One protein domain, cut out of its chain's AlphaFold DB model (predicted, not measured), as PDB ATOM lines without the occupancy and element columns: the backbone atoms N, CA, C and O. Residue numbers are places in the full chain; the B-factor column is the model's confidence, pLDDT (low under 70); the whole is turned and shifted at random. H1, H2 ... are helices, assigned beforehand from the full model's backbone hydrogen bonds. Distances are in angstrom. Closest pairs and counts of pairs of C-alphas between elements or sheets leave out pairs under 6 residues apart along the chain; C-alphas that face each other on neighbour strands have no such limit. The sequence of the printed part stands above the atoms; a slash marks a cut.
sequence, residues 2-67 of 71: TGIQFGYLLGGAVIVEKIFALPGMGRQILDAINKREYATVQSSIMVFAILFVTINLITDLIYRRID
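What this domain is: This is residues 2 to 67 of the 71 residues of the protein "ABC transmembrane type-1 domain-containing protein" of Actinobacteria bacterium BACL2 MAG-120920-bin34 (UniProt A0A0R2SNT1). A short helix, H2, packs between a helix set steeply to it, H1, and the first part of a long helix, H3, which folds back beside H2 as a helical hairpin of unequal arms. The far part of H3 sticks out from this small body as a long arm, residues 49 to 67, of which 49 to 66 belong to H3. The printed part has 66 residues with three named helices, in the order H1, H2, H3, and no named strand; the class is all helix. The whole is loose, with a radius of gyration of the C-alphas of 14.0 A, and elongated, spanning 46 by 25 by 20 A.

Where its parts are: H1, residues 2 to 19, begins at C-alpha 2 (-23.726, 21.000, -30.480) and is 26.2 A long from first to last C-alpha. H2, residues 25 to 34, begins at C-alpha 25 (-26.531, 27.893, -49.168) and is 14.2 A long. H3, residues 38 to 66, is 41.0 A long and ends at C-alpha 66 (-30.197, -3.915, -44.734).

How they stand to each other: H1 touches H2 with residues 10 to 17 alone, and their closest C-alphas, those of Val 14 and Gly 26, are 5.0 A apart. These two run opposite ways at a steep tilt of 63 degrees. H3 touches H2 with residues 38 to 44 alone, and the closest C-alphas, those of Ile 29 and Val 41, are 5.2 A apart. H2 and H3 form a helical hairpin, running opposite ways at a shallow tilt of 34.6 degrees, only just short of steep. H1 and H3 are apart. In H1, H2 and H3 every O i to N i+4 pair is within hydrogen-bond range.

The domain as a whole: The two C-alphas farthest apart, those of Lys 35 and Asp 67, are 46.2 A apart. Without the residues that stand free, the body of 47 residues spans 27 by 23 by 19 A. The printed part has no cut, and the links H1 to H2 and H2 to H3 are tight. The mean pLDDT of the printed part is 70.6; 27 residues are under 70, among them residues 2 to 9, 18 to 23 and 63 to 67.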
ATOM      1  N   THR A   2     -22.933  20.952 -29.234       55.59
ATOM      2  CA  THR A   2     -23.726  21.000 -30.480       55.59
ATOM      3  C   THR A   2     -23.230  22.028 -31.509       55.59
ATOM      4  O   THR A   2     -23.249  21.750 -32.702       55.59
ATOM      5  N   GLY A   3     -22.702  23.182 -31.076       60.84
ATOM      6  CA  GLY A   3     -22.196  24.219 -31.996       60.84
ATOM      7  C   GLY A   3     -20.967  23.808 -32.821       60.84
ATOM      8  O   GLY A   3     -20.831  24.216 -33.969       60.84
ATOM      9  N   ILE A   4     -20.097  22.950 -32.272       66.50
ATOM     10  CA  ILE A   4     -18.884  22.475 -32.962       66.50
ATOM     11  C   ILE A   4     -19.239  21.463 -34.060       66.50
ATOM     12  O   ILE A   4     -18.716  21.558 -35.167       66.50
ATOM     13  N   GLN A   5     -20.164  20.535 -33.792       63.03
ATOM     14  CA  GLN A   5     -20.653  19.593 -34.808       63.03
ATOM     15  C   GLN A   5     -21.352  20.315 -35.964       63.03
ATOM     16  O   GLN A   5     -21.171  19.949 -37.123       63.03
ATOM     17  N   PHE A   6     -22.090  21.385 -35.659       63.72
ATOM     18  CA  PHE A   6     -22.743  22.208 -36.670       63.72
ATOM     19  C   PHE A   6     -21.728  22.904 -37.587       63.72
ATOM     20  O   PHE A   6     -21.872  22.865 -38.806       63.72
ATOM     21  N   GLY A   7     -20.657  23.465 -37.012       65.69
ATOM     22  CA  GLY A   7     -19.547  24.038 -37.778       65.69
ATOM     23  C   GLY A   7     -18.836  23.013 -38.668       65.69
ATOM     24  O   GLY A   7     -18.428  23.349 -39.775       65.69
ATOM     25  N   TYR A   8     -18.750  21.756 -38.229       69.12
ATOM     26  CA  TYR A   8     -18.155  20.671 -39.013       69.12
ATOM     27  C   TYR A   8     -19.004  20.301 -40.242       69.12
ATOM     28  O   TYR A   8     -18.473  20.145 -41.340       69.12
ATOM     29  N   LEU A   9     -20.329  20.218 -40.076       68.44
ATOM     30  CA  LEU A   9     -21.269  19.935 -41.168       68.44
ATOM     31  C   LEU A   9     -21.348  21.091 -42.174       68.44
ATOM     32  O   LEU A   9     -21.288  20.862 -43.383       68.44
ATOM     33  N   LEU A  10     -21.413  22.334 -41.683       70.38
ATOM     34  CA  LEU A  10     -21.353  23.536 -42.523       70.38
ATOM     35  C   LEU A  10     -20.019  23.633 -43.267       70.38
ATOM     36  O   LEU A  10     -20.009  23.912 -44.462       70.38
ATOM     37  N   GLY A  11     -18.904  23.357 -42.586       68.00
ATOM     38  CA  GLY A  11     -17.575  23.330 -43.192       68.00
ATOM     39  C   GLY A  11     -17.481  22.310 -44.326       68.00
ATOM     40  O   GLY A  11     -17.025  22.656 -45.414       68.00
ATOM     41  N   GLY A  12     -17.984  21.089 -44.120       69.62
ATOM     42  CA  GLY A  12     -18.039  20.058 -45.160       69.62
ATOM     43  C   GLY A  12     -18.874  20.474 -46.378       69.62
ATOM     44  O   GLY A  12     -18.410  20.336 -47.510       69.62
ATOM     45  N   ALA A  13     -20.062  21.048 -46.159       71.00
ATOM     46  CA  ALA A  13     -20.929  21.531 -47.237       71.00
ATOM     47  C   ALA A  13     -20.291  22.690 -48.028       71.00
ATOM     48  O   ALA A  13     -20.271  22.665 -49.257       71.00
ATOM     49  N   VAL A  14     -19.690  23.663 -47.335       66.75
ATOM     50  CA  VAL A  14     -19.004  24.807 -47.961       66.75
ATOM     51  C   VAL A  14     -17.786  24.361 -48.771       66.75
ATOM     52  O   VAL A  14     -17.530  24.922 -49.836       66.75
ATOM     53  N   ILE A  15     -17.034  23.358 -48.302       65.94
ATOM     54  CA  ILE A  15     -15.883  22.805 -49.032       65.94
ATOM     55  C   ILE A  15     -16.336  22.199 -50.365       65.94
ATOM     56  O   ILE A  15     -15.734  22.495 -51.397       65.94
ATOM     57  N   VAL A  16     -17.421  21.420 -50.371       67.06
ATOM     58  CA  VAL A  16     -17.988  20.858 -51.609       67.06
ATOM     59  C   VAL A  16     -18.481  21.976 -52.538       67.06
ATOM     60  O   VAL A  16     -18.129  21.985 -53.715       67.06
ATOM     61  N   GLU A  17     -19.209  22.971 -52.020       70.25
ATOM     62  CA  GLU A  17     -19.676  24.128 -52.805       70.25
ATOM     63  C   GLU A  17     -18.513  24.913 -53.445       70.25
ATOM     64  O   GLU A  17     -18.585  25.297 -54.615       70.25
ATOM     65  N   LYS A  18     -17.414  25.118 -52.704       59.06
ATOM     66  CA  LYS A  18     -16.199  25.802 -53.179       59.06
ATOM     67  C   LYS A  18     -15.455  25.009 -54.249       59.06
ATOM     68  O   LYS A  18     -14.982  25.619 -55.205       59.06
ATOM     69  N   ILE A  19     -15.331  23.693 -54.083       66.38
ATOM     70  CA  ILE A  19     -14.600  22.822 -55.016       66.38
ATOM     71  C   ILE A  19     -15.360  22.684 -56.339       66.38
ATOM     72  O   ILE A  19     -14.747  22.750 -57.401       66.38
ATOM     73  N   PHE A  20     -16.687  22.547 -56.284       65.44
ATOM     74  CA  PHE A  20     -17.530  22.381 -57.472       65.44
ATOM     75  C   PHE A  20     -18.071  23.703 -58.045       65.44
ATOM     76  O   PHE A  20     -18.858  23.676 -58.987       65.44
ATOM     77  N   ALA A  21     -17.659  24.856 -57.498       61.41
ATOM     78  CA  ALA A  21     -18.134  26.192 -57.880       61.41
ATOM     79  C   ALA A  21     -19.674  26.316 -57.932       61.41
ATOM     80  O   ALA A  21     -20.228  27.066 -58.738       61.41
ATOM     81  N   LEU A  22     -20.369  25.580 -57.063       67.06
ATOM     82  CA  LEU A  22     -21.827  25.559 -57.013       67.06
ATOM     83  C   LEU A  22     -22.341  26.759 -56.201       67.06
ATOM     84  O   LEU A  22     -21.810  27.040 -55.121       67.06
ATOM     85  N   PRO A  23     -23.381  27.474 -56.674       62.50
ATOM     86  CA  PRO A  23     -24.069  28.470 -55.865       62.50
ATOM     87  C   PRO A  23     -24.871  27.746 -54.779       62.50
ATOM     88  O   PRO A  23     -25.968  27.252 -55.032       62.50
ATOM     89  N   GLY A  24     -24.300  27.643 -53.582       70.19
ATOM     90  CA  GLY A  24     -24.909  26.915 -52.477       70.19
ATOM     91  C   GLY A  24     -25.179  27.761 -51.232       70.19
ATOM     92  O   GLY A  24     -24.694  28.888 -51.075       70.19
ATOM     93  N   MET A  25     -26.031  27.214 -50.365       69.25
ATOM     94  CA  MET A  25     -26.531  27.893 -49.168       69.25
ATOM     95  C   MET A  25     -25.450  28.027 -48.087       69.25
ATOM     96  O   MET A  25     -25.534  28.942 -47.268       69.25
ATOM     97  N   GLY A  26     -24.419  27.175 -48.083       69.06
ATOM     98  CA  GLY A  26     -23.324  27.244 -47.112       69.06
ATOM     99  C   GLY A  26     -22.536  28.550 -47.222       69.06
ATOM    100  O   GLY A  26     -22.279  29.223 -46.218       69.06
ATOM    101  N   ARG A  27     -22.212  28.963 -48.452       70.12
ATOM    102  CA  ARG A  27     -21.562  30.257 -48.710       70.12
ATOM    103  C   ARG A  27     -22.457  31.448 -48.344       70.12
ATOM    104  O   ARG A  27     -21.973  32.400 -47.740       70.12
ATOM    105  N   GLN A  28     -23.758  31.373 -48.643       72.25
ATOM    106  CA  GLN A  28     -24.720  32.421 -48.272       72.25
ATOM    107  C   GLN A  28     -24.879  32.569 -46.755       72.25
ATOM    108  O   GLN A  28     -24.996  33.690 -46.271       72.25
ATOM    109  N   ILE A  29     -24.843  31.469 -45.995       72.06
ATOM    110  CA  ILE A  29     -24.874  31.515 -44.527       72.06
ATOM    111  C   ILE A  29     -23.635  32.234 -43.986       72.06
ATOM    112  O   ILE A  29     -23.768  33.081 -43.107       72.06
ATOM    113  N   LEU A  30     -22.439  31.940 -44.510       71.62
ATOM    114  CA  LEU A  30     -21.206  32.619 -44.092       71.62
ATOM    115  C   LEU A  30     -21.242  34.121 -44.398       71.62
ATOM    116  O   LEU A  30     -20.859  34.931 -43.551       71.62
ATOM    117  N   ASP A  31     -21.739  34.501 -45.572       74.06
ATOM    118  CA  ASP A  31     -21.909  35.909 -45.932       74.06
ATOM    119  C   ASP A  31     -22.975  36.590 -45.054       74.06
ATOM    120  O   ASP A  31     -22.764  37.712 -44.594       74.06
ATOM    121  N   ALA A  32     -24.077  35.903 -44.739       71.88
ATOM    122  CA  ALA A  32     -25.128  36.405 -43.854       71.88
ATOM    123  C   ALA A  32     -24.663  36.541 -42.394       71.88
ATOM    124  O   ALA A  32     -25.028  37.509 -41.729       71.88
ATOM    125  N   ILE A  33     -23.803  35.643 -41.895       72.19
ATOM    126  CA  ILE A  33     -23.164  35.773 -40.573       72.19
ATOM    127  C   ILE A  33     -22.274  37.020 -40.538       72.19
ATOM    128  O   ILE A  33     -22.368  37.812 -39.599       72.19
ATOM    129  N   ASN A  34     -21.452  37.231 -41.571       75.19
ATOM    130  CA  ASN A  34     -20.591  38.415 -41.666       75.19
ATOM    131  C   ASN A  34     -21.402  39.714 -41.771       75.19
ATOM    132  O   ASN A  34     -21.052  40.714 -41.143       75.19
ATOM    133  N   LYS A  35     -22.520  39.690 -42.505       79.75
ATOM    134  CA  LYS A  35     -23.466  40.813 -42.612       79.75
ATOM    135  C   LYS A  35     -24.426  40.937 -41.423       79.75
ATOM    136  O   LYS A  35     -25.212  41.876 -41.386       79.75
ATOM    137  N   ARG A  36     -24.348  40.030 -40.437       74.94
ATOM    138  CA  ARG A  36     -25.253  39.942 -39.272       74.94
ATOM    139  C   ARG A  36     -26.738  39.857 -39.654       74.94
ATOM    140  O   ARG A  36     -27.613  40.276 -38.900       74.94
ATOM    141  N   GLU A  37     -27.035  39.279 -40.809       75.50
ATOM    142  CA  GLU A  37     -28.397  39.028 -41.275       75.50
ATOM    143  C   GLU A  37     -28.930  37.732 -40.653       75.50
ATOM    144  O   GLU A  37     -28.908  36.655 -41.254       75.50
ATOM    145  N   TYR A  38     -29.409  37.828 -39.412       73.81
ATOM    146  CA  TYR A  38     -29.878  36.672 -38.636       73.81
ATOM    147  C   TYR A  38     -31.055  35.922 -39.289       73.81
ATOM    148  O   TYR A  38     -31.142  34.704 -39.152       73.81
ATOM    149  N   ALA A  39     -31.923  36.613 -40.037       77.69
ATOM    150  CA  ALA A  39     -33.066  36.001 -40.722       77.69
ATOM    151  C   ALA A  39     -32.631  35.024 -41.831       77.69
ATOM    152  O   ALA A  39     -33.121  33.895 -41.901       77.69
ATOM    153  N   THR A  40     -31.660  35.427 -42.655       75.12
ATOM    154  CA  THR A  40     -31.104  34.596 -43.729       75.12
ATOM    155  C   THR A  40     -30.419  33.363 -43.144       75.12
ATOM    156  O   THR A  40     -30.701  32.242 -43.563       75.12
ATOM    157  N   VAL A  41     -29.609  33.547 -42.095       77.38
ATOM    158  CA  VAL A  41     -28.957  32.442 -41.375       77.38
ATOM    159  C   VAL A  41     -29.987  31.455 -40.823       77.38
ATOM    160  O   VAL A  41     -29.864  30.252 -41.043       77.38
ATOM    161  N   GLN A  42     -31.027  31.948 -40.147       73.69
ATOM    162  CA  GLN A  42     -32.059  31.102 -39.549       73.69
ATOM    163  C   GLN A  42     -32.830  30.294 -40.602       73.69
ATOM    164  O   GLN A  42     -33.037  29.094 -40.416       73.69
ATOM    165  N   SER A  43     -33.223  30.924 -41.714       74.44
ATOM    166  CA  SER A  43     -33.958  30.249 -42.789       74.44
ATOM    167  C   SER A  43     -33.146  29.112 -43.419       74.44
ATOM    168  O   SER A  43     -33.646  27.993 -43.548       74.44
ATOM    169  N   SER A  44     -31.865  29.348 -43.703       74.12
ATOM    170  CA  SER A  44     -30.989  28.329 -44.274       74.12
ATOM    171  C   SER A  44     -30.705  27.201 -43.280       74.12
ATOM    172  O   SER A  44     -30.740  26.030 -43.657       74.12
ATOM    173  N   ILE A  45     -30.502  27.519 -41.994       73.88
ATOM    174  CA  ILE A  45     -30.355  26.505 -40.934       73.88
ATOM    175  C   ILE A  45     -31.595  25.607 -40.861       73.88
ATOM    176  O   ILE A  45     -31.454  24.393 -40.714       73.88
ATOM    177  N   MET A  46     -32.797  26.169 -40.991       75.19
ATOM    178  CA  MET A  46     -34.037  25.396 -40.928       75.19
ATOM    179  C   MET A  46     -34.161  24.412 -42.100       75.19
ATOM    180  O   MET A  46     -34.533  23.258 -41.896       75.19
ATOM    181  N   VAL A  47     -33.771  24.831 -43.308       77.38
ATOM    182  CA  VAL A  47     -33.716  23.949 -44.487       77.38
ATOM    183  C   VAL A  47     -32.698  22.825 -44.286       77.38
ATOM    184  O   VAL A  47     -33.021  21.658 -44.511       77.38
ATOM    185  N   PHE A  48     -31.497  23.151 -43.798       71.94
ATOM    186  CA  PHE A  48     -30.480  22.147 -43.475       71.94
ATOM    187  C   PHE A  48     -30.970  21.155 -42.419       71.94
ATOM    188  O   PHE A  48     -30.749  19.958 -42.574       71.94
ATOM    189  N   ALA A  49     -31.665  21.620 -41.379       73.44
ATOM    190  CA  ALA A  49     -32.218  20.754 -40.343       73.44
ATOM    191  C   ALA A  49     -33.234  19.754 -40.918       73.44
ATOM    192  O   ALA A  49     -33.136  18.560 -40.641       73.44
ATOM    193  N   ILE A  50     -34.160  20.208 -41.769       74.19
ATOM    194  CA  ILE A  50     -35.154  19.339 -42.420       74.19
ATOM    195  C   ILE A  50     -34.475  18.312 -43.331       74.19
ATOM    196  O   ILE A  50     -34.813  17.126 -43.293       74.19
ATOM    197  N   LEU A  51     -33.499  18.747 -44.130       74.12
ATOM    198  CA  LEU A  51     -32.751  17.859 -45.014       74.12
ATOM    199  C   LEU A  51     -31.978  16.811 -44.209       74.12
ATOM    200  O   LEU A  51     -32.013  15.629 -44.538       74.12
ATOM    201  N   PHE A  52     -31.326  17.227 -43.127       68.88
ATOM    202  CA  PHE A  52     -30.552  16.340 -42.271       68.88
ATOM    203  C   PHE A  52     -31.439  15.312 -41.565       68.88
ATOM    204  O   PHE A  52     -31.090  14.133 -41.538       68.88
ATOM    205  N   VAL A  53     -32.602  15.723 -41.049       75.69
ATOM    206  CA  VAL A  53     -33.602  14.799 -40.491       75.69
ATOM    207  C   VAL A  53     -34.072  13.819 -41.561       75.69
ATOM    208  O   VAL A  53     -34.129  12.624 -41.302       75.69
ATOM    209  N   THR A  54     -34.334  14.296 -42.779       72.50
ATOM    210  CA  THR A  54     -34.770  13.447 -43.897       72.50
ATOM    211  C   THR A  54     -33.703  12.420 -44.275       72.50
ATOM    212  O   THR A  54     -34.012  11.240 -44.419       72.50
ATOM    213  N   ILE A  55     -32.440  12.837 -44.390       72.88
ATOM    214  CA  ILE A  55     -31.314  11.945 -44.689       72.88
ATOM    215  C   ILE A  55     -31.109  10.936 -43.560       72.88
ATOM    216  O   ILE A  55     -30.926   9.759 -43.855       72.88
ATOM    217  N   ASN A  56     -31.176  11.353 -42.291       74.56
ATOM    218  CA  ASN A  56     -31.093  10.416 -41.165       74.56
ATOM    219  C   ASN A  56     -32.244   9.416 -41.199       74.56
ATOM    220  O   ASN A  56     -32.010   8.230 -41.050       74.56
ATOM    221  N   LEU A  57     -33.463   9.859 -41.499       75.25
ATOM    222  CA  LEU A  57     -34.628   8.984 -41.560       75.25
ATOM    223  C   LEU A  57     -34.540   7.985 -42.724       75.25
ATOM    224  O   LEU A  57     -34.901   6.820 -42.570       75.25
ATOM    225  N   ILE A  58     -34.009   8.409 -43.876       76.69
ATOM    226  CA  ILE A  58     -33.675   7.514 -44.995       76.69
ATOM    227  C   ILE A  58     -32.578   6.535 -44.578       76.69
ATOM    228  O   ILE A  58     -32.679   5.346 -44.864       76.69
ATOM    229  N   THR A  59     -31.545   7.021 -43.898       76.31
ATOM    230  CA  THR A  59     -30.411   6.218 -43.438       76.31
ATOM    231  C   THR A  59     -30.874   5.163 -42.436       76.31
ATOM    232  O   THR A  59     -30.598   3.989 -42.645       76.31
ATOM    233  N   ASP A  60     -31.681   5.529 -41.443       77.94
ATOM    234  CA  ASP A  60     -32.322   4.619 -40.490       77.94
ATOM    235  C   ASP A  60     -33.222   3.600 -41.194       77.94
ATOM    236  O   ASP A  60     -33.223   2.420 -40.846       77.94
ATOM    237  N   LEU A  61     -33.978   4.023 -42.214       76.94
ATOM    238  CA  LEU A  61     -34.821   3.120 -42.995       76.94
ATOM    239  C   LEU A  61     -33.983   2.118 -43.799       76.94
ATOM    240  O   LEU A  61     -34.344   0.943 -43.877       76.94
ATOM    241  N   ILE A  62     -32.870   2.568 -44.380       79.31
ATOM    242  CA  ILE A  62     -31.914   1.728 -45.103       79.31
ATOM    243  C   ILE A  62     -31.232   0.764 -44.130       79.31
ATOM    244  O   ILE A  62     -31.227  -0.434 -44.398       79.31
ATOM    245  N   TYR A  63     -30.742   1.235 -42.981       69.25
ATOM    246  CA  TYR A  63     -30.144   0.387 -41.947       69.25
ATOM    247  C   TYR A  63     -31.142  -0.638 -41.409       69.25
ATOM    248  O   TYR A  63     -30.811  -1.817 -41.342       69.25
ATOM    249  N   ARG A  64     -32.393  -0.249 -41.142       65.19
ATOM    250  CA  ARG A  64     -33.461  -1.180 -40.742       65.19
ATOM    251  C   ARG A  64     -33.736  -2.253 -41.800       65.19
ATOM    252  O   ARG A  64     -34.158  -3.356 -41.457       65.19
ATOM    253  N   ARG A  65     -33.571  -1.925 -43.085       65.25
ATOM    254  CA  ARG A  65     -33.864  -2.836 -44.203       65.25
ATOM    255  C   ARG A  65     -32.671  -3.712 -44.588       65.25
ATOM    256  O   ARG A  65     -32.888  -4.823 -45.061       65.25
ATOM    257  N   ILE A  66     -31.447  -3.218 -44.405       65.44
ATOM    258  CA  ILE A  66     -30.197  -3.915 -44.734       65.44
ATOM    259  C   ILE A  66     -29.685  -4.743 -43.549       65.44
ATOM    260  O   ILE A  66     -29.107  -5.802 -43.779       65.44
ATOM    261  N   ASP A  67     -29.932  -4.327 -42.304       57.03
ATOM    262  CA  ASP A  67     -29.381  -4.988 -41.120       57.03
ATOM    263  C   ASP A  67     -30.480  -5.447 -40.132       57.03
ATOM    264  O   ASP A  67     -30.873  -4.712 -39.225       57.03
TER     265      ASP A  67